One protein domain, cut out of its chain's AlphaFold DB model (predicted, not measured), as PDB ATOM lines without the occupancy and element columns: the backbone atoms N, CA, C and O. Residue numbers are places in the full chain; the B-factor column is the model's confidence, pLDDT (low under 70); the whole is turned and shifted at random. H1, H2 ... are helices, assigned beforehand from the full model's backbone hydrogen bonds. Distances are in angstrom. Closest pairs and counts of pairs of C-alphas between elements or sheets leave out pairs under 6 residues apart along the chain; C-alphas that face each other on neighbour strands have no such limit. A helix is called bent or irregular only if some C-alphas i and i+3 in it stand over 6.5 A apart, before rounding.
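AT A GLANCE: This is residues 49 to 203 of the 756 residues of an uncharacterized protein of Alphaproteobacteria bacterium 33-17 (UniProt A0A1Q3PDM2). A long helix, H5, runs through the core of a rounded cluster of helices that mostly cross one another. H6 crosses H5 near the core, H3 and H4 pack on other parts of it, and H1 crosses it near its last residues. H7 begins beside H5 and leads away from it, short H8 folds back to H6, and H2 is only loosely attached at the outside, touching no helix. The printed part has 155 residues with eight named helices, H1 to H8 in order, and no named strand: all helix. It is compact, with a radius of gyration of the C-alphas of 14.9 A and spans of 44 by 36 by 33 A.

IN THESE COORDINATES: Find C-alpha 127 at (-132.153, 359.161, 19.386); from there H5 runs 29.5 A to residue 147, with a kink of 33 degrees near residue 134. It is irregular, but only just: C-alphas 128 and 131 are 6.9 A apart. H6 is residues 154 to 167, 19.9 A, and H4 is residues 111 to 122, 16.2 A. H3 is residues 88 to 97 and H2 residues 75 to 84. H7, residues 172 to 189, spans 25.6 A, has a kink of 42 degrees near residue 183 and is irregular, with C-alphas 185 and 188 7.8 A apart. H1 runs 22.5 A from C-alpha 49 at (-127.243, 375.271, -15.980) to residue 64. H8, residues 193 to 198, ends at (-124.906, 377.613, 10.366).

HOW THE PARTS SIT: Begin at the hub, H5, which touches six helices. It touches H6 at a steep tilt of 62 degrees, closest at the C-alphas of Tyr 137 and Thr 161, 5.5 A. With residues 142 to 146 alone it touches H1, closest at the C-alphas of Val 146 and Arg 58, 4.9 A. H3 touches H7, residues 172 to 180 alone, at a shallow tilt of 32 degrees, opposite ways; C-alphas 88 and 176 are closest, 5.5 A. H4 touches H6, closest at C-alphas 114 and 155, 6.5 A. H8 touches H6, residues 160 to 164 alone, about perpendicular at 77 degrees; C-alphas 198 and 160 are closest, 5.1 A. H2 is close but not clearly touching H3, with C-alphas 82 and 88 6.4 A apart. Every O i to N i+4 pair is within hydrogen-bond range in H1, H2, H3, H6 and H8, against 7 of 8 in H4, 15 of 17 in H5 and 12 of 14 in H7.

THE WHOLE: The C-alphas of Pro 71 and Asp 120 are the two farthest apart, 43.9 A. The printed part has no cut. The link from H3 to H4, residues 98 to 110, is long. Mean pLDDT of the printed part is 77.5; look for values under 70 at residue 61, residues 64 to 108 and residues 186 to 190.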
ATOM      1  N   ILE A  49    -126.607 376.588 -16.149       76.00
ATOM      2  CA  ILE A  49    -127.243 375.271 -15.980       76.00
ATOM      3  C   ILE A  49    -127.561 375.019 -14.503       76.00
ATOM      4  O   ILE A  49    -128.648 374.538 -14.177       76.00
ATOM      5  N   LYS A  50    -126.636 375.361 -13.602       76.44
ATOM      6  CA  LYS A  50    -126.830 375.239 -12.155       76.44
ATOM      7  C   LYS A  50    -127.966 376.137 -11.664       76.44
ATOM      8  O   LYS A  50    -128.822 375.657 -10.930       76.44
ATOM      9  N   GLU A  51    -128.010 377.392 -12.104       76.94
ATOM     10  CA  GLU A  51    -129.090 378.335 -11.791       76.94
ATOM     11  C   GLU A  51    -130.447 377.823 -12.293       76.94
ATOM     12  O   GLU A  51    -131.412 377.830 -11.534       76.94
ATOM     13  N   ARG A  52    -130.518 377.272 -13.513       76.44
ATOM     14  CA  ARG A  52    -131.749 376.660 -14.048       76.44
ATOM     15  C   ARG A  52    -132.208 375.448 -13.243       76.44
ATOM     16  O   ARG A  52    -133.391 375.352 -12.940       76.44
ATOM     17  N   LYS A  53    -131.295 374.545 -12.869       76.50
ATOM     18  CA  LYS A  53    -131.622 373.378 -12.027       76.50
ATOM     19  C   LYS A  53    -132.133 373.800 -10.649       76.50
ATOM     20  O   LYS A  53    -133.087 373.210 -10.147       76.50
ATOM     21  N   ILE A  54    -131.514 374.820 -10.052       72.38
ATOM     22  CA  ILE A  54    -131.960 375.408  -8.782       72.38
ATOM     23  C   ILE A  54    -133.357 376.007  -8.947       72.38
ATOM     24  O   ILE A  54    -134.238 375.725  -8.138       72.38
ATOM     25  N   ASP A  55    -133.588 376.779 -10.010       74.62
ATOM     26  CA  ASP A  55    -134.894 377.374 -10.276       74.62
ATOM     27  C   ASP A  55    -135.967 376.304 -10.505       74.62
ATOM     28  O   ASP A  55    -137.027 376.398  -9.897       74.62
ATOM     29  N   GLU A  56    -135.712 375.258 -11.297       77.62
ATOM     30  CA  GLU A  56    -136.644 374.137 -11.499       77.62
ATOM     31  C   GLU A  56    -136.954 373.392 -10.194       77.62
ATOM     32  O   GLU A  56    -138.127 373.165  -9.882       77.62
ATOM     33  N   LYS A  57    -135.928 373.067  -9.394       72.94
ATOM     34  CA  LYS A  57    -136.108 372.457  -8.065       72.94
ATOM     35  C   LYS A  57    -136.966 373.357  -7.175       72.94
ATOM     36  O   LYS A  57    -137.905 372.882  -6.539       72.94
ATOM     37  N   ARG A  58    -136.712 374.667  -7.194       75.00
ATOM     38  CA  ARG A  58    -137.501 375.679  -6.488       75.00
ATOM     39  C   ARG A  58    -138.956 375.720  -6.961       75.00
ATOM     40  O   ARG A  58    -139.841 375.739  -6.109       75.00
ATOM     41  N   LYS A  59    -139.230 375.697  -8.272       75.38
ATOM     42  CA  LYS A  59    -140.610 375.667  -8.802       75.38
ATOM     43  C   LYS A  59    -141.358 374.432  -8.323       75.38
ATOM     44  O   LYS A  59    -142.511 374.531  -7.911       75.38
ATOM     45  N   ASN A  60    -140.688 373.282  -8.355       73.50
ATOM     46  CA  ASN A  60    -141.258 372.019  -7.905       73.50
ATOM     47  C   ASN A  60    -141.600 372.066  -6.413       73.50
ATOM     48  O   ASN A  60    -142.723 371.724  -6.053       73.50
ATOM     49  N   LEU A  61    -140.693 372.571  -5.570       67.25
ATOM     50  CA  LEU A  61    -140.946 372.751  -4.139       67.25
ATOM     51  C   LEU A  61    -142.109 373.724  -3.890       67.25
ATOM     52  O   LEU A  61    -143.048 373.381  -3.181       67.25
ATOM     53  N   LEU A  62    -142.118 374.906  -4.516       70.38
ATOM     54  CA  LEU A  62    -143.213 375.879  -4.366       70.38
ATOM     55  C   LEU A  62    -144.574 375.281  -4.748       70.38
ATOM     56  O   LEU A  62    -145.542 375.415  -3.998       70.38
ATOM     57  N   LYS A  63    -144.629 374.563  -5.878       74.12
ATOM     58  CA  LYS A  63    -145.830 373.859  -6.338       74.12
ATOM     59  C   LYS A  63    -146.287 372.798  -5.335       74.12
ATOM     60  O   LYS A  63    -147.482 372.695  -5.076       74.12
ATOM     61  N   GLN A  64    -145.357 372.032  -4.766       64.75
ATOM     62  CA  GLN A  64    -145.655 371.007  -3.759       64.75
ATOM     63  C   GLN A  64    -146.234 371.604  -2.473       64.75
ATOM     64  O   GLN A  64    -147.138 371.019  -1.887       64.75
ATOM     65  N   PHE A  65    -145.780 372.791  -2.075       62.12
ATOM     66  CA  PHE A  65    -146.310 373.502  -0.911       62.12
ATOM     67  C   PHE A  65    -147.603 374.279  -1.194       62.12
ATOM     68  O   PHE A  65    -148.058 375.031  -0.337       62.12
ATOM     69  N   GLY A  66    -148.200 374.148  -2.384       68.50
ATOM     70  CA  GLY A  66    -149.386 374.925  -2.758       68.50
ATOM     71  C   GLY A  66    -149.127 376.437  -2.807       68.50
ATOM     72  O   GLY A  66    -150.064 377.235  -2.765       68.50
ATOM     73  N   ILE A  67    -147.859 376.850  -2.890       68.75
ATOM     74  CA  ILE A  67    -147.462 378.252  -2.971       68.75
ATOM     75  C   ILE A  67    -147.444 378.627  -4.450       68.75
ATOM     76  O   ILE A  67    -146.528 378.269  -5.190       68.75
ATOM     77  N   ASN A  68    -148.466 379.361  -4.892       66.88
ATOM     78  CA  ASN A  68    -148.509 379.887  -6.255       66.88
ATOM     79  C   ASN A  68    -147.267 380.748  -6.524       66.88
ATOM     80  O   ASN A  68    -146.977 381.672  -5.755       66.88
ATOM     81  N   GLU A  69    -146.562 380.478  -7.630       60.50
ATOM     82  CA  GLU A  69    -145.454 381.314  -8.097       60.50
ATOM     83  C   GLU A  69    -145.970 382.734  -8.352       60.50
ATOM     84  O   GLU A  69    -146.488 383.060  -9.419       60.50
ATOM     85  N   ARG A  70    -145.831 383.620  -7.364       57.34
ATOM     86  CA  ARG A  70    -145.958 385.049  -7.624       57.34
ATOM     87  C   ARG A  70    -144.690 385.490  -8.360       57.34
ATOM     88  O   ARG A  70    -143.593 385.142  -7.915       57.34
ATOM     89  N   PRO A  71    -144.796 386.302  -9.430       46.06
ATOM     90  CA  PRO A  71    -143.681 386.634 -10.326       46.06
ATOM     91  C   PRO A  71    -142.513 387.387  -9.663       46.06
ATOM     92  O   PRO A  71    -141.505 387.658 -10.310       46.06
ATOM     93  N   ARG A  72    -142.602 387.704  -8.367       45.97
ATOM     94  CA  ARG A  72    -141.503 388.233  -7.559       45.97
ATOM     95  C   ARG A  72    -141.536 387.638  -6.151       45.97
ATOM     96  O   ARG A  72    -141.815 388.345  -5.201       45.97
ATOM     97  N   PHE A  73    -141.249 386.351  -5.970       49.97
ATOM     98  CA  PHE A  73    -140.683 385.896  -4.687       49.97
ATOM     99  C   PHE A  73    -139.178 386.218  -4.713       49.97
ATOM    100  O   PHE A  73    -138.345 385.384  -5.079       49.97
ATOM    101  N   THR A  74    -138.854 387.490  -4.478       54.94
ATOM    102  CA  THR A  74    -137.480 387.987  -4.319       54.94
ATOM    103  C   THR A  74    -136.987 387.710  -2.897       54.94
ATOM    104  O   THR A  74    -137.793 387.447  -2.003       54.94
ATOM    105  N   LYS A  75    -135.667 387.785  -2.683       51.72
ATOM    106  CA  LYS A  75    -135.021 387.734  -1.357       51.72
ATOM    107  C   LYS A  75    -135.722 388.667  -0.353       51.72
ATOM    108  O   LYS A  75    -136.057 388.245   0.752       51.72
ATOM    109  N   ASP A  76    -136.053 389.879  -0.795       49.81
ATOM    110  CA  ASP A  76    -136.739 390.898   0.011       49.81
ATOM    111  C   ASP A  76    -138.172 390.500   0.370       49.81
ATOM    112  O   ASP A  76    -138.626 390.756   1.479       49.81
ATOM    113  N   ASN A  77    -138.870 389.794  -0.525       53.50
ATOM    114  CA  ASN A  77    -140.231 389.331  -0.269       53.50
ATOM    115  C   ASN A  77    -140.281 388.122   0.664       53.50
ATOM    116  O   ASN A  77    -141.293 387.951   1.329       53.50
ATOM    117  N   PHE A  78    -139.222 387.311   0.764       55.34
ATOM    118  CA  PHE A  78    -139.140 386.270   1.791       55.34
ATOM    119  C   PHE A  78    -138.827 386.853   3.170       55.34
ATOM    120  O   PHE A  78    -139.479 386.475   4.132       55.34
ATOM    121  N   LEU A  79    -137.885 387.796   3.276       51.47
ATOM    122  CA  LEU A  79    -137.625 388.516   4.530       51.47
ATOM    123  C   LEU A  79    -138.859 389.302   4.981       51.47
ATOM    124  O   LEU A  79    -139.252 389.191   6.138       51.47
ATOM    125  N   TRP A  80    -139.530 389.994   4.058       52.78
ATOM    126  CA  TRP A  80    -140.808 390.654   4.313       52.78
ATOM    127  C   TRP A  80    -141.908 389.656   4.681       52.78
ATOM    128  O   TRP A  80    -142.617 389.891   5.647       52.78
ATOM    129  N   TYR A  81    -142.040 388.519   3.986       52.97
ATOM    130  CA  TYR A  81    -142.992 387.463   4.360       52.97
ATOM    131  C   TYR A  81    -142.670 386.922   5.754       52.97
ATOM    132  O   TYR A  81    -143.575 386.753   6.564       52.97
ATOM    133  N   CYS A  82    -141.388 386.751   6.083       53.00
ATOM    134  CA  CYS A  82    -140.949 386.308   7.393       53.00
ATOM    135  C   CYS A  82    -141.223 387.326   8.508       53.00
ATOM    136  O   CYS A  82    -141.600 386.955   9.617       53.00
ATOM    137  N   GLN A  83    -141.093 388.611   8.203       48.75
ATOM    138  CA  GLN A  83    -141.392 389.708   9.121       48.75
ATOM    139  C   GLN A  83    -142.901 389.963   9.256       48.75
ATOM    140  O   GLN A  83    -143.374 390.253  10.348       48.75
ATOM    141  N   ALA A  84    -143.672 389.813   8.177       48.66
ATOM    142  CA  ALA A  84    -145.113 390.061   8.137       48.66
ATOM    143  C   ALA A  84    -145.950 388.903   8.704       48.66
ATOM    144  O   ALA A  84    -147.108 389.109   9.053       48.66
ATOM    145  N   THR A  85    -145.389 387.692   8.788       47.50
ATOM    146  CA  THR A  85    -146.124 386.487   9.214       47.50
ATOM    147  C   THR A  85    -145.564 385.814  10.467       47.50
ATOM    148  O   THR A  85    -145.953 384.698  10.741       47.50
ATOM    149  N   ASN A  86    -144.622 386.384  11.229       54.69
ATOM    150  CA  ASN A  86    -143.810 385.618  12.213       54.69
ATOM    151  C   ASN A  86    -142.979 384.453  11.592       54.69
ATOM    152  O   ASN A  86    -142.340 383.668  12.296       54.69
ATOM    153  N   GLY A  87    -142.957 384.349  10.263       55.88
ATOM    154  CA  GLY A  87    -141.868 383.896   9.401       55.88
ATOM    155  C   GLY A  87    -141.372 382.477   9.478       55.88
ATOM    156  O   GLY A  87    -141.834 381.637   8.716       55.88
ATOM    157  N   ALA A  88    -140.397 382.180  10.327       52.81
ATOM    158  CA  ALA A  88    -139.919 380.804  10.418       52.81
ATOM    159  C   ALA A  88    -140.917 379.913  11.180       52.81
ATOM    160  O   ALA A  88    -141.030 378.729  10.877       52.81
ATOM    161  N   SER A  89    -141.673 380.482  12.128       55.19
ATOM    162  CA  SER A  89    -142.658 379.736  12.917       55.19
ATOM    163  C   SER A  89    -143.912 379.410  12.118       55.19
ATOM    164  O   SER A  89    -144.372 378.283  12.211       55.19
ATOM    165  N   GLU A  90    -144.432 380.316  11.286       59.44
ATOM    166  CA  GLU A  90    -145.600 380.011  10.443       59.44
ATOM    167  C   GLU A  90    -145.245 379.105   9.257       59.44
ATOM    168  O   GLU A  90    -146.018 378.210   8.933       59.44
ATOM    169  N   ILE A  91    -144.050 379.244   8.660       61.25
ATOM    170  CA  ILE A  91    -143.545 378.254   7.691       61.25
ATOM    171  C   ILE A  91    -143.349 376.901   8.381       61.25
ATOM    172  O   ILE A  91    -143.763 375.879   7.845       61.25
ATOM    173  N   GLY A  92    -142.777 376.889   9.588       58.78
ATOM    174  CA  GLY A  92    -142.664 375.696  10.423       58.78
ATOM    175  C   GLY A  92    -144.028 375.059  10.677       58.78
ATOM    176  O   GLY A  92    -144.229 373.911  10.312       58.78
ATOM    177  N   LYS A  93    -145.002 375.807  11.201       64.06
ATOM    178  CA  LYS A  93    -146.377 375.344  11.438       64.06
ATOM    179  C   LYS A  93    -147.029 374.825  10.163       64.06
ATOM    180  O   LYS A  93    -147.592 373.742  10.194       64.06
ATOM    181  N   PHE A  94    -146.891 375.519   9.037       61.81
ATOM    182  CA  PHE A  94    -147.398 375.059   7.743       61.81
ATOM    183  C   PHE A  94    -146.761 373.725   7.308       61.81
ATOM    184  O   PHE A  94    -147.448 372.801   6.864       61.81
ATOM    185  N   LEU A  95    -145.445 373.588   7.491       57.72
ATOM    186  CA  LEU A  95    -144.703 372.362   7.196       57.72
ATOM    187  C   LEU A  95    -145.006 371.227   8.190       57.72
ATOM    188  O   LEU A  95    -144.950 370.061   7.797       57.72
ATOM    189  N   PHE A  96    -145.333 371.552   9.445       62.75
ATOM    190  CA  PHE A  96    -145.579 370.602  10.534       62.75
ATOM    191  C   PHE A  96    -147.046 370.167  10.659       62.75
ATOM    192  O   PHE A  96    -147.288 369.066  11.144       62.75
ATOM    193  N   GLN A  97    -148.010 370.996  10.246       59.31
ATOM    194  CA  GLN A  97    -149.452 370.736  10.377       59.31
ATOM    195  C   GLN A  97    -150.069 370.056   9.152       59.31
ATOM    196  O   GLN A  97    -151.160 369.501   9.257       59.31
ATOM    197  N   SER A  98    -149.415 370.084   7.988       53.31
ATOM    198  CA  SER A  98    -149.991 369.455   6.802       53.31
ATOM    199  C   SER A  98    -149.826 367.927   6.857       53.31
ATOM    200  O   SER A  98    -148.733 367.383   6.702       53.31
ATOM    201  N   GLU A  99    -150.948 367.213   7.012       47.91
ATOM    202  CA  GLU A  99    -151.060 365.752   6.813       47.91
ATOM    203  C   GLU A  99    -150.541 365.307   5.424       47.91
ATOM    204  O   GLU A  99    -150.228 364.141   5.196       47.91
ATOM    205  N   TYR A 100    -150.352 366.268   4.512       45.28
ATOM    206  CA  TYR A 100    -149.807 366.138   3.161       45.28
ATOM    207  C   TYR A 100    -148.329 365.692   3.063       45.28
ATOM    208  O   TYR A 100    -147.874 365.352   1.972       45.28
ATOM    209  N   ASN A 101    -147.562 365.657   4.161       50.56
ATOM    210  CA  ASN A 101    -146.095 365.510   4.115       50.56
ATOM    211  C   ASN A 101    -145.520 364.145   4.542       50.56
ATOM    212  O   ASN A 101    -144.296 364.021   4.690       50.56
ATOM    213  N   GLN A 102    -146.354 363.115   4.728       49.66
ATOM    214  CA  GLN A 102    -145.876 361.764   5.069       49.66
ATOM    215  C   GLN A 102    -145.464 360.916   3.846       49.66
ATOM    216  O   GLN A 102    -144.809 359.896   4.021       49.66
ATOM    217  N   GLY A 103    -145.796 361.333   2.615       45.97
ATOM    218  CA  GLY A 103    -145.760 360.437   1.450       45.97
ATOM    219  C   GLY A 103    -144.487 360.400   0.595       45.97
ATOM    220  O   GLY A 103    -144.011 359.312   0.300       45.97
ATOM    221  N   GLN A 104    -143.966 361.530   0.096       49.41
ATOM    222  CA  GLN A 104    -143.050 361.466  -1.071       49.41
ATOM    223  C   GLN A 104    -142.013 362.595  -1.212       49.41
ATOM    224  O   GLN A 104    -141.248 362.604  -2.170       49.41
ATOM    225  N   ILE A 105    -141.982 363.582  -0.315       52.44
ATOM    226  CA  ILE A 105    -141.384 364.888  -0.669       52.44
ATOM    227  C   ILE A 105    -139.880 364.977  -0.377       52.44
ATOM    228  O   ILE A 105    -139.172 365.773  -0.985       52.44
ATOM    229  N   PHE A 106    -139.358 364.104   0.479       61.66
ATOM    230  CA  PHE A 106    -137.935 364.040   0.784       61.66
ATOM    231  C   PHE A 106    -137.552 362.571   0.849       61.66
ATOM    232  O   PHE A 106    -138.143 361.841   1.646       61.66
ATOM    233  N   ASN A 107    -136.599 362.131   0.021       63.34
ATOM    234  CA  ASN A 107    -136.001 360.810   0.193       63.34
ATOM    235  C   ASN A 107    -135.304 360.816   1.558       63.34
ATOM    236  O   ASN A 107    -134.184 361.296   1.699       63.34
ATOM    237  N   ALA A 108    -136.019 360.342   2.578       62.50
ATOM    238  CA  ALA A 108    -135.503 360.190   3.930       62.50
ATOM    239  C   ALA A 108    -134.478 359.049   4.019       62.50
ATOM    240  O   ALA A 108    -133.852 358.868   5.064       62.50
ATOM    241  N   GLU A 109    -134.297 358.300   2.927       78.00
ATOM    242  CA  GLU A 109    -133.253 357.297   2.774       78.00
ATOM    243  C   GLU A 109    -131.888 357.915   3.099       78.00
ATOM    244  O   GLU A 109    -131.428 358.861   2.459       78.00
ATOM    245  N   GLY A 110    -131.268 357.405   4.162       91.25
ATOM    246  CA  GLY A 110    -129.973 357.868   4.655       91.25
ATOM    247  C   GLY A 110    -130.008 359.066   5.614       91.25
ATOM    248  O   GLY A 110    -128.965 359.394   6.171       91.25
ATOM    249  N   LEU A 111    -131.155 359.709   5.893       93.94
ATOM    250  CA  LEU A 111    -131.199 360.814   6.872       93.94
ATOM    251  C   LEU A 111    -130.918 360.347   8.301       93.94
ATOM    252  O   LEU A 111    -130.290 361.075   9.065       93.94
ATOM    253  N   GLU A 112    -131.387 359.155   8.675       95.31
ATOM    254  CA  GLU A 112    -131.073 358.555   9.978       95.31
ATOM    255  C   GLU A 112    -129.573 358.281  10.113       95.31
ATOM    256  O   GLU A 112    -128.976 358.597  11.139       95.31
ATOM    257  N   GLU A 113    -128.949 357.768   9.053       96.25
ATOM    258  CA  GLU A 113    -127.508 357.531   9.012       96.25
ATOM    259  C   GLU A 113    -126.726 358.848   9.081       96.25
ATOM    260  O   GLU A 113    -125.795 358.964   9.872       96.25
ATOM    261  N   LEU A 114    -127.135 359.882   8.334       96.38
ATOM    262  CA  LEU A 114    -126.539 361.218   8.427       96.38
ATOM    263  C   LEU A 114    -126.673 361.801   9.839       96.38
ATOM    264  O   LEU A 114    -125.695 362.325  10.371       96.38
ATOM    265  N   PHE A 115    -127.852 361.694  10.458       97.00
ATOM    266  CA  PHE A 115    -128.076 362.138  11.833       97.00
ATOM    267  C   PHE A 115    -127.160 361.403  12.816       97.00
ATOM    268  O   PHE A 115    -126.473 362.066  13.590       97.00
ATOM    269  N   LYS A 116    -127.104 360.066  12.754       96.88
ATOM    270  CA  LYS A 116    -126.228 359.245  13.602       96.88
ATOM    271  C   LYS A 116    -124.763 359.610  13.393       96.88
ATOM    272  O   LYS A 116    -124.101 359.982  14.350       96.88
ATOM    273  N   ASN A 117    -124.300 359.671  12.146       96.81
ATOM    274  CA  ASN A 117    -122.919 360.027  11.808       96.81
ATOM    275  C   ASN A 117    -122.506 361.408  12.344       96.81
ATOM    276  O   ASN A 117    -121.366 361.596  12.777       96.81
ATOM    277  N   ILE A 118    -123.407 362.394  12.307       96.88
ATOM    278  CA  ILE A 118    -123.150 363.733  12.855       96.88
ATOM    279  C   ILE A 118    -123.216 363.710  14.392       96.88
ATOM    280  O   ILE A 118    -122.353 364.280  15.065       96.88
ATOM    281  N   ASN A 119    -124.216 363.038  14.966       97.25
ATOM    282  CA  ASN A 119    -124.420 362.978  16.410       97.25
ATOM    283  C   ASN A 119    -123.367 362.122  17.128       97.25
ATOM    284  O   ASN A 119    -123.010 362.440  18.255       97.25
ATOM    285  N   ASP A 120    -122.793 361.110  16.487       96.62
ATOM    286  CA  ASP A 120    -121.701 360.309  17.049       96.62
ATOM    287  C   ASP A 120    -120.459 361.168  17.314       96.62
ATOM    288  O   ASP A 120    -119.757 360.983  18.315       96.62
ATOM    289  N   LYS A 121    -120.235 362.170  16.454       95.88
ATOM    290  CA  LYS A 121    -119.177 363.172  16.618       95.88
ATOM    291  C   LYS A 121    -119.543 364.209  17.681       95.88
ATOM    292  O   LYS A 121    -118.732 364.506  18.553       95.88
ATOM    293  N   GLY A 122    -120.752 364.774  17.616       94.69
ATOM    294  CA  GLY A 122    -121.140 365.915  18.454       94.69
ATOM    295  C   GLY A 122    -121.709 365.557  19.835       94.69
ATOM    296  O   GLY A 122    -121.429 366.246  20.811       94.69
ATOM    297  N   LYS A 123    -122.505 364.490  19.935       97.06
ATOM    298  CA  LYS A 123    -123.203 363.986  21.136       97.06
ATOM    299  C   LYS A 123    -124.112 365.009  21.832       97.06
ATOM    300  O   LYS A 123    -124.273 364.984  23.056       97.06
ATOM    301  N   TYR A 124    -124.700 365.936  21.074       96.44
ATOM    302  CA  TYR A 124    -125.612 366.960  21.609       96.44
ATOM    303  C   TYR A 124    -127.061 366.494  21.659       96.44
ATOM    304  O   TYR A 124    -127.823 366.932  22.530       96.44
ATOM    305  N   LEU A 125    -127.427 365.608  20.740       97.06
ATOM    306  CA  LEU A 125    -128.773 365.091  20.574       97.06
ATOM    307  C   LEU A 125    -128.812 363.620  21.005       97.06
ATOM    308  O   LEU A 125    -127.781 362.961  21.140       97.06
ATOM    309  N   ASN A 126    -130.001 363.114  21.300       96.88
ATOM    310  CA  ASN A 126    -130.241 361.694  21.553       96.88
ATOM    311  C   ASN A 126    -131.146 361.121  20.451       96.88
ATOM    312  O   ASN A 126    -131.694 361.873  19.647       96.88
ATOM    313  N   ASP A 127    -131.335 359.804  20.425       96.06
ATOM    314  CA  ASP A 127    -132.153 359.161  19.386       96.06
ATOM    315  C   ASP A 127    -133.604 359.667  19.379       96.06
ATOM    316  O   ASP A 127    -134.218 359.791  18.320       96.06
ATOM    317  N   SER A 128    -134.143 360.055  20.544       96.31
ATOM    318  CA  SER A 128    -135.491 360.634  20.629       96.31
ATOM    319  C   SER A 128    -135.617 362.009  19.956       96.31
ATOM    320  O   SER A 128    -136.724 362.405  19.590       96.31
ATOM    321  N   ASP A 129    -134.504 362.713  19.723       97.19
ATOM    322  CA  ASP A 129    -134.483 364.002  19.025       97.19
ATOM    323  C   ASP A 129    -134.577 363.844  17.490       97.19
ATOM    324  O   ASP A 129    -134.822 364.832  16.793       97.19
ATOM    325  N   TYR A 130    -134.429 362.629  16.939       96.44
ATOM    326  CA  TYR A 130    -134.397 362.390  15.487       96.44
ATOM    327  C   TYR A 130    -135.653 362.897  14.761       96.44
ATOM    328  O   TYR A 130    -135.566 363.531  13.709       96.44
ATOM    329  N   ASN A 131    -136.837 362.711  15.348       94.38
ATOM    330  CA  ASN A 131    -138.085 363.194  14.748       94.38
ATOM    331  C   ASN A 131    -138.119 364.727  14.629       94.38
ATOM    332  O   ASN A 131    -138.613 365.272  13.638       94.38
ATOM    333  N   ASN A 132    -137.568 365.433  15.619       95.06
ATOM    334  CA  ASN A 132    -137.445 366.890  15.582       95.06
ATOM    335  C   ASN A 132    -136.368 367.336  14.587       95.06
ATOM    336  O   ASN A 132    -136.553 368.333  13.887       95.06
ATOM    337  N   PHE A 133    -135.295 366.556  14.455       95.81
ATOM    338  CA  PHE A 133    -134.279 366.761  13.431       95.81
ATOM    339  C   PHE A 133    -134.854 366.651  12.020       95.81
ATOM    340  O   PHE A 133    -134.659 367.564  11.226       95.81
ATOM    341  N   VAL A 134    -135.628 365.607  11.706       94.06
ATOM    342  CA  VAL A 134    -136.263 365.449  10.383       94.06
ATOM    343  C   VAL A 134    -137.189 366.626  10.071       94.06
ATOM    344  O   VAL A 134    -137.177 367.151   8.958       94.06
ATOM    345  N   LYS A 135    -137.971 367.075  11.060       91.06
ATOM    346  CA  LYS A 135    -138.832 368.258  10.942       91.06
ATOM    347  C   LYS A 135    -138.028 369.501  10.555       91.06
ATOM    348  O   LYS A 135    -138.349 370.143   9.557       91.06
ATOM    349  N   LEU A 136    -136.971 369.815  11.300       92.50
ATOM    350  CA  LEU A 136    -136.125 370.974  11.012       92.50
ATOM    351  C   LEU A 136    -135.327 370.817   9.716       92.50
ATOM    352  O   LEU A 136    -135.178 371.794   8.993       92.50
ATOM    353  N   TYR A 137    -134.877 369.610   9.377       93.75
ATOM    354  CA  TYR A 137    -134.140 369.333   8.146       93.75
ATOM    355  C   TYR A 137    -134.949 369.744   6.917       93.75
ATOM    356  O   TYR A 137    -134.438 370.452   6.054       93.75
ATOM    357  N   LYS A 138    -136.237 369.382   6.872       89.94
ATOM    358  CA  LYS A 138    -137.142 369.765   5.775       89.94
ATOM    359  C   LYS A 138    -137.282 371.283   5.652       89.94
ATOM    360  O   LYS A 138    -137.270 371.819   4.546       89.94
ATOM    361  N   VAL A 139    -137.372 371.983   6.786       87.88
ATOM    362  CA  VAL A 139    -137.411 373.455   6.819       87.88
ATOM    363  C   VAL A 139    -136.097 374.028   6.286       87.88
ATOM    364  O   VAL A 139    -136.105 374.926   5.450       87.88
ATOM    365  N   MET A 140    -134.963 373.489   6.729       89.94
ATOM    366  CA  MET A 140    -133.629 373.940   6.340       89.94
ATOM    367  C   MET A 140    -133.318 373.670   4.867       89.94
ATOM    368  O   MET A 140    -132.674 374.496   4.218       89.94
ATOM    369  N   GLU A 141    -133.792 372.553   4.320       89.38
ATOM    370  CA  GLU A 141    -133.719 372.260   2.891       89.38
ATOM    371  C   GLU A 141    -134.571 373.237   2.087       89.38
ATOM    372  O   GLU A 141    -134.076 373.824   1.126       89.38
ATOM    373  N   PHE A 142    -135.814 373.483   2.515       85.69
ATOM    374  CA  PHE A 142    -136.672 374.480   1.884       85.69
ATOM    375  C   PHE A 142    -136.017 375.865   1.890       85.69
ATOM    376  O   PHE A 142    -135.936 376.513   0.849       85.69
ATOM    377  N   VAL A 143    -135.491 376.308   3.033       84.81
ATOM    378  CA  VAL A 143    -134.783 377.589   3.128       84.81
ATOM    379  C   VAL A 143    -133.567 377.605   2.198       84.81
ATOM    380  O   VAL A 143    -133.416 378.529   1.405       84.81
ATOM    381  N   SER A 144    -132.732 376.571   2.210       85.56
ATOM    382  CA  SER A 144    -131.528 376.533   1.370       85.56
ATOM    383  C   SER A 144    -131.860 376.593  -0.130       85.56
ATOM    384  O   SER A 144    -131.273 377.379  -0.870       85.56
ATOM    385  N   GLU A 145    -132.831 375.803  -0.583       83.38
ATOM    386  CA  GLU A 145    -133.120 375.603  -2.010       83.38
ATOM    387  C   GLU A 145    -134.107 376.635  -2.575       83.38
ATOM    388  O   GLU A 145    -133.944 377.116  -3.696       83.38
ATOM    389  N   VAL A 146    -135.137 377.008  -1.812       78.56
ATOM    390  CA  VAL A 146    -136.215 377.899  -2.284       78.56
ATOM    391  C   VAL A 146    -135.916 379.355  -1.969       78.56
ATOM    392  O   VAL A 146    -136.172 380.231  -2.804       78.56
ATOM    393  N   VAL A 147    -135.396 379.614  -0.769       77.12
ATOM    394  CA  VAL A 147    -135.187 380.972  -0.260       77.12
ATOM    395  C   VAL A 147    -133.816 381.479  -0.664       77.12
ATOM    396  O   VAL A 147    -133.710 382.489  -1.357       77.12
ATOM    397  N   GLU A 148    -132.774 380.761  -0.258       83.00
ATOM    398  CA  GLU A 148    -131.386 381.127  -0.524       83.00
ATOM    399  C   GLU A 148    -130.945 380.733  -1.937       83.00
ATOM    400  O   GLU A 148    -129.912 381.208  -2.406       83.00
ATOM    401  N   ARG A 149    -131.740 379.911  -2.639       84.06
ATOM    402  CA  ARG A 149    -131.465 379.429  -4.003       84.06
ATOM    403  C   ARG A 149    -130.068 378.825  -4.123       84.06
ATOM    404  O   ARG A 149    -129.319 379.102  -5.061       84.06
ATOM    405  N   ARG A 150    -129.700 377.996  -3.149       82.38
ATOM    406  CA  ARG A 150    -128.436 377.271  -3.124       82.38
ATOM    407  C   ARG A 150    -128.700 375.782  -3.237       82.38
ATOM    408  O   ARG A 150    -129.382 375.199  -2.404       82.38
ATOM    409  N   SER A 151    -128.044 375.166  -4.215       83.81
ATOM    410  CA  SER A 151    -127.897 373.715  -4.246       83.81
ATOM    411  C   SER A 151    -126.860 373.312  -3.199       83.81
ATOM    412  O   SER A 151    -125.659 373.543  -3.378       83.81
ATOM    413  N   ILE A 152    -127.342 372.780  -2.078       86.31
ATOM    414  CA  ILE A 152    -126.532 372.371  -0.926       86.31
ATOM    415  C   ILE A 152    -126.637 370.855  -0.793       86.31
ATOM    416  O   ILE A 152    -127.709 370.280  -0.962       86.31
ATOM    417  N   LYS A 153    -125.518 370.181  -0.507       92.06
ATOM    418  CA  LYS A 153    -125.535 368.720  -0.362       92.06
ATOM    419  C   LYS A 153    -126.370 368.324   0.870       92.06
ATOM    420  O   LYS A 153    -126.243 368.994   1.898       92.06
ATOM    421  N   PRO A 154    -127.123 367.207   0.839       92.81
ATOM    422  CA  PRO A 154    -127.918 366.739   1.982       92.81
ATOM    423  C   PRO A 154    -127.139 366.675   3.301       92.81
ATOM    424  O   PRO A 154    -127.607 367.164   4.324       92.81
ATOM    425  N   ALA A 155    -125.894 366.187   3.272       94.62
ATOM    426  CA  ALA A 155    -125.025 366.135   4.450       94.62
ATOM    427  C   ALA A 155    -124.753 367.519   5.079       94.62
ATOM    428  O   ALA A 155    -124.673 367.645   6.297       94.62
ATOM    429  N   GLN A 156    -124.655 368.578   4.269       94.25
ATOM    430  CA  GLN A 156    -124.453 369.943   4.769       94.25
ATOM    431  C   GLN A 156    -125.743 370.521   5.367       94.25
ATOM    432  O   GLN A 156    -125.689 371.204   6.386       94.25
ATOM    433  N   ILE A 157    -126.909 370.233   4.775       93.50
ATOM    434  CA  ILE A 157    -128.213 370.610   5.351       93.50
ATOM    435  C   ILE A 157    -128.412 369.887   6.688       93.50
ATOM    436  O   ILE A 157    -128.816 370.507   7.674       93.50
ATOM    437  N   ALA A 158    -128.053 368.603   6.748       95.75
ATOM    438  CA  ALA A 158    -128.075 367.799   7.963       95.75
ATOM    439  C   ALA A 158    -127.174 368.404   9.047       95.75
ATOM    440  O   ALA A 158    -127.640 368.630  10.161       95.75
ATOM    441  N   GLN A 159    -125.934 368.773   8.710       96.00
ATOM    442  CA  GLN A 159    -125.020 369.426   9.653       96.00
ATOM    443  C   GLN A 159    -125.582 370.751  10.187       96.00
ATOM    444  O   GLN A 159    -125.573 370.984  11.393       96.00
ATOM    445  N   LYS A 160    -126.137 371.605   9.320       94.88
ATOM    446  CA  LYS A 160    -126.751 372.880   9.738       94.88
ATOM    447  C   LYS A 160    -127.956 372.676  10.645       94.88
ATOM    448  O   LYS A 160    -128.112 373.393  11.627       94.88
ATOM    449  N   THR A 161    -128.793 371.698  10.316       95.75
ATOM    450  CA  THR A 161    -129.967 371.325  11.114       95.75
ATOM    451  C   THR A 161    -129.542 370.846  12.497       95.75
ATOM    452  O   THR A 161    -130.093 371.275  13.507       95.75
ATOM    453  N   TYR A 162    -128.506 370.009  12.549       97.19
ATOM    454  CA  TYR A 162    -127.927 369.531  13.794       97.19
ATOM    455  C   TYR A 162    -127.376 370.690  14.636       97.19
ATOM    456  O   TYR A 162    -127.689 370.792  15.822       97.19
ATOM    457  N   ASN A 163    -126.625 371.608  14.017       95.50
ATOM    458  CA  ASN A 163    -126.102 372.799  14.690       95.50
ATOM    459  C   ASN A 163    -127.224 373.678  15.243       95.50
ATOM    460  O   ASN A 163    -127.159 374.101  16.396       95.50
ATOM    461  N   LEU A 164    -128.268 373.916  14.442       94.62
ATOM    462  CA  LEU A 164    -129.443 374.684  14.841       94.62
ATOM    463  C   LEU A 164    -130.071 374.101  16.113       94.62
ATOM    464  O   LEU A 164    -130.302 374.831  17.077       94.62
ATOM    465  N   MET A 165    -130.285 372.783  16.141       96.38
ATOM    466  CA  MET A 165    -130.867 372.103  17.298       96.38
ATOM    467  C   MET A 165    -129.960 372.128  18.525       96.38
ATOM    468  O   MET A 165    -130.398 372.394  19.644       96.38
ATOM    469  N   ALA A 166    -128.674 371.842  18.323       95.56
ATOM    470  CA  ALA A 166    -127.705 371.800  19.404       95.56
ATOM    471  C   ALA A 166    -127.584 373.169  20.085       95.56
ATOM    472  O   ALA A 166    -127.524 373.242  21.313       95.56
ATOM    473  N   ILE A 167    -127.598 374.250  19.307       93.88
ATOM    474  CA  ILE A 167    -127.349 375.612  19.775       93.88
ATOM    475  C   ILE A 167    -128.612 376.272  20.318       93.88
ATOM    476  O   ILE A 167    -128.597 376.756  21.450       93.88
ATOM    477  N   PHE A 168    -129.708 376.274  19.564       90.19
ATOM    478  CA  PHE A 168    -130.873 377.080  19.918       90.19
ATOM    479  C   PHE A 168    -131.851 376.313  20.802       90.19
ATOM    480  O   PHE A 168    -132.008 376.667  21.967       90.19
ATOM    481  N   ASP A 169    -132.454 375.242  20.296       92.56
ATOM    482  CA  ASP A 169    -133.326 374.359  21.074       92.56
ATOM    483  C   ASP A 169    -133.539 373.038  20.317       92.56
ATOM    484  O   ASP A 169    -133.445 372.992  19.093       92.56
ATOM    485  N   LYS A 170    -133.851 371.963  21.040       95.19
ATOM    486  CA  LYS A 170    -134.230 370.675  20.441       95.19
ATOM    487  C   LYS A 170    -135.665 370.695  19.918       95.19
ATOM    488  O   LYS A 170    -136.019 369.878  19.070       95.19
ATOM    489  N   ASP A 171    -136.489 371.599  20.442       93.81
ATOM    490  CA  ASP A 171    -137.834 371.858  19.952       93.81
ATOM    491  C   ASP A 171    -137.792 372.655  18.630       93.81
ATOM    492  O   ASP A 171    -137.227 373.756  18.598       93.81
ATOM    493  N   PRO A 172    -138.393 372.143  17.537       90.56
ATOM    494  CA  PRO A 172    -138.364 372.801  16.236       90.56
ATOM    495  C   PRO A 172    -138.907 374.229  16.235       90.56
ATOM    496  O   PRO A 172    -138.323 375.103  15.597       90.56
ATOM    497  N   GLU A 173    -140.006 374.494  16.942       86.62
ATOM    498  CA  GLU A 173    -140.630 375.817  16.931       86.62
ATOM    499  C   GLU A 173    -139.758 376.843  17.649       86.62
ATOM    500  O   GLU A 173    -139.528 377.938  17.130       86.62
ATOM    501  N   LYS A 174    -139.212 376.485  18.816       88.50
ATOM    502  CA  LYS A 174    -138.260 377.338  19.535       88.50
ATOM    503  C   LYS A 174    -136.997 377.576  18.720       88.50
ATOM    504  O   LYS A 174    -136.577 378.726  18.609       88.50
ATOM    505  N   ALA A 175    -136.419 376.536  18.119       89.00
ATOM    506  CA  ALA A 175    -135.216 376.658  17.299       89.00
ATOM    507  C   ALA A 175    -135.425 377.617  16.116       89.00
ATOM    508  O   ALA A 175    -134.596 378.497  15.877       89.00
ATOM    509  N   LEU A 176    -136.562 377.505  15.422       86.00
ATOM    510  CA  LEU A 176    -136.926 378.397  14.319       86.00
ATOM    511  C   LEU A 176    -137.217 379.821  14.788       86.00
ATOM    512  O   LEU A 176    -136.790 380.769  14.135       86.00
ATOM    513  N   ASN A 177    -137.894 379.996  15.924       84.31
ATOM    514  CA  ASN A 177    -138.122 381.315  16.513       84.31
ATOM    515  C   ASN A 177    -136.805 382.003  16.879       84.31
ATOM    516  O   ASN A 177    -136.619 383.186  16.590       84.31
ATOM    517  N   TYR A 178    -135.869 381.263  17.472       83.25
ATOM    518  CA  TYR A 178    -134.532 381.770  17.748       83.25
ATOM    519  C   TYR A 178    -133.789 382.129  16.468       83.25
ATOM    520  O   TYR A 178    -133.271 383.239  16.388       83.25
ATOM    521  N   LEU A 179    -133.781 381.249  15.462       82.81
ATOM    522  CA  LEU A 179    -133.159 381.529  14.169       82.81
ATOM    523  C   LEU A 179    -133.767 382.773  13.514       82.81
ATOM    524  O   LEU A 179    -133.035 383.616  13.014       82.81
ATOM    525  N   ASN A 180    -135.089 382.928  13.554       81.25
ATOM    526  CA  ASN A 180    -135.770 384.086  12.986       81.25
ATOM    527  C   ASN A 180    -135.388 385.378  13.709       81.25
ATOM    528  O   ASN A 180    -134.979 386.335  13.062       81.25
ATOM    529  N   ASN A 181    -135.444 385.381  15.045       80.31
ATOM    530  CA  ASN A 181    -135.026 386.521  15.863       80.31
ATOM    531  C   ASN A 181    -133.547 386.865  15.650       80.31
ATOM    532  O   ASN A 181    -133.142 388.025  15.703       80.31
ATOM    533  N   PHE A 182    -132.730 385.840  15.432       78.19
ATOM    534  CA  PHE A 182    -131.315 385.975  15.164       78.19
ATOM    535  C   PHE A 182    -131.061 386.596  13.790       78.19
ATOM    536  O   PHE A 182    -130.321 387.570  13.683       78.19
ATOM    537  N   ILE A 183    -131.705 386.078  12.745       77.94
ATOM    538  CA  ILE A 183    -131.637 386.620  11.388       77.94
ATOM    539  C   ILE A 183    -132.163 388.052  11.403       77.94
ATOM    540  O   ILE A 183    -131.443 388.946  10.997       77.94
ATOM    541  N   SER A 184    -133.333 388.329  11.977       76.94
ATOM    542  CA  SER A 184    -133.891 389.687  11.993       76.94
ATOM    543  C   SER A 184    -132.980 390.722  12.657       76.94
ATOM    544  O   SER A 184    -133.013 391.887  12.275       76.94
ATOM    545  N   LYS A 185    -132.174 390.312  13.646       76.56
ATOM    546  CA  LYS A 185    -131.218 391.196  14.327       76.56
ATOM    547  C   LYS A 185    -129.902 391.374  13.564       76.56
ATOM    548  O   LYS A 185    -129.288 392.423  13.706       76.56
ATOM    549  N   ASN A 186    -129.481 390.384  12.770       68.19
ATOM    550  CA  ASN A 186    -128.120 390.319  12.215       68.19
ATOM    551  C   ASN A 186    -128.059 390.231  10.669       68.19
ATOM    552  O   ASN A 186    -126.993 390.362  10.078       68.19
ATOM    553  N   SER A 187    -129.174 390.016   9.962       59.72
ATOM    554  CA  SER A 187    -129.187 389.640   8.536       59.72
ATOM    555  C   SER A 187    -129.204 390.797   7.545       59.72
ATOM    556  O   SER A 187    -129.265 390.535   6.343       59.72
ATOM    557  N   GLY A 188    -129.140 392.053   7.999       60.28
ATOM    558  CA  GLY A 188    -129.092 393.223   7.110       60.28
ATOM    559  C   GLY A 188    -127.939 393.187   6.092       60.28
ATOM    560  O   GLY A 188    -127.968 393.920   5.110       60.28
ATOM    561  N   TYR A 189    -126.955 392.299   6.287       58.53
ATOM    562  CA  TYR A 189    -125.680 392.292   5.569       58.53
ATOM    563  C   TYR A 189    -125.350 390.981   4.834       58.53
ATOM    564  O   TYR A 189    -124.229 390.815   4.345       58.53
ATOM    565  N   HIS A 190    -126.267 390.006   4.760       65.75
ATOM    566  CA  HIS A 190    -125.961 388.697   4.166       65.75
ATOM    567  C   HIS A 190    -126.917 388.285   3.047       65.75
ATOM    568  O   HIS A 190    -128.137 388.395   3.152       65.75
ATOM    569  N   ASP A 191    -126.343 387.757   1.965       71.06
ATOM    570  CA  ASP A 191    -127.103 387.180   0.851       71.06
ATOM    571  C   ASP A 191    -127.744 385.838   1.175       71.06
ATOM    572  O   ASP A 191    -128.838 385.555   0.695       71.06
ATOM    573  N   TYR A 192    -127.104 385.080   2.064       80.06
ATOM    574  CA  TYR A 192    -127.508 383.739   2.477       80.06
ATOM    575  C   TYR A 192    -127.311 383.628   3.993       80.06
ATOM    576  O   TYR A 192    -126.286 383.104   4.441       80.06
ATOM    577  N   PRO A 193    -128.183 384.260   4.797       75.69
ATOM    578  CA  PRO A 193    -127.969 384.358   6.232       75.69
ATOM    579  C   PRO A 193    -127.895 382.972   6.879       75.69
ATOM    580  O   PRO A 193    -126.970 382.719   7.635       75.69
ATOM    581  N   VAL A 194    -128.786 382.040   6.543       82.62
ATOM    582  CA  VAL A 194    -128.830 380.714   7.168       82.62
ATOM    583  C   VAL A 194    -127.614 379.880   6.793       82.62
ATOM    584  O   VAL A 194    -126.988 379.284   7.672       82.62
ATOM    585  N   ASP A 195    -127.247 379.859   5.510       84.69
ATOM    586  CA  ASP A 195    -126.034 379.178   5.067       84.69
ATOM    587  C   ASP A 195    -124.784 379.746   5.738       84.69
ATOM    588  O   ASP A 195    -124.034 378.976   6.328       84.69
ATOM    589  N   LYS A 196    -124.583 381.068   5.728       82.31
ATOM    590  CA  LYS A 196    -123.397 381.676   6.346       82.31
ATOM    591  C   LYS A 196    -123.344 381.455   7.853       82.31
ATOM    592  O   LYS A 196    -122.268 381.213   8.389       82.31
ATOM    593  N   ILE A 197    -124.491 381.537   8.521       83.50
ATOM    594  CA  ILE A 197    -124.576 381.425   9.973       83.50
ATOM    595  C   ILE A 197    -124.298 379.984  10.414       83.50
ATOM    596  O   ILE A 197    -123.485 379.764  11.298       83.50
ATOM    597  N   LEU A 198    -124.940 378.978   9.820       89.06
ATOM    598  CA  LEU A 198    -124.906 377.613  10.366       89.06
ATOM    599  C   LEU A 198    -123.856 376.693   9.731       89.06
ATOM    600  O   LEU A 198    -123.776 375.520  10.105       89.06
ATOM    601  N   ASN A 199    -123.060 377.189   8.783       89.62
ATOM    602  CA  ASN A 199    -122.051 376.401   8.076       89.62
ATOM    603  C   ASN A 199    -120.728 376.292   8.854       89.62
ATOM    604  O   ASN A 199    -119.716 376.881   8.481       89.62
ATOM    605  N   PHE A 200    -120.747 375.513   9.931       91.19
ATOM    606  CA  PHE A 200    -119.567 375.124  10.704       91.19
ATOM    607  C   PHE A 200    -119.758 373.729  11.309       91.19
ATOM    608  O   PHE A 200    -120.855 373.174  11.278       91.19
ATOM    609  N   GLU A 201    -118.703 373.147  11.867       92.75
ATOM    610  CA  GLU A 201    -118.806 371.918  12.655       92.75
ATOM    611  C   GLU A 201    -118.761 372.270  14.140       92.75
ATOM    612  O   GLU A 201    -117.884 373.011  14.591       92.75
ATOM    613  N   LEU A 202    -119.733 371.768  14.903       94.19
ATOM    614  CA  LEU A 202    -119.726 371.912  16.353       94.19
ATOM    615  C   LEU A 202    -118.713 370.943  16.972       94.19
ATOM    616  O   LEU A 202    -118.778 369.745  16.683       94.19
ATOM    617  N   PRO A 203    -117.844 371.411  17.885       95.00
ATOM    618  CA  PRO A 203    -117.001 370.514  18.662       95.00
ATOM    619  C   PRO A 203    -117.820 369.515  19.486       95.00
ATOM    620  O   PRO A 203    -118.945 369.845  19.856       95.00
TER     621      PRO A 203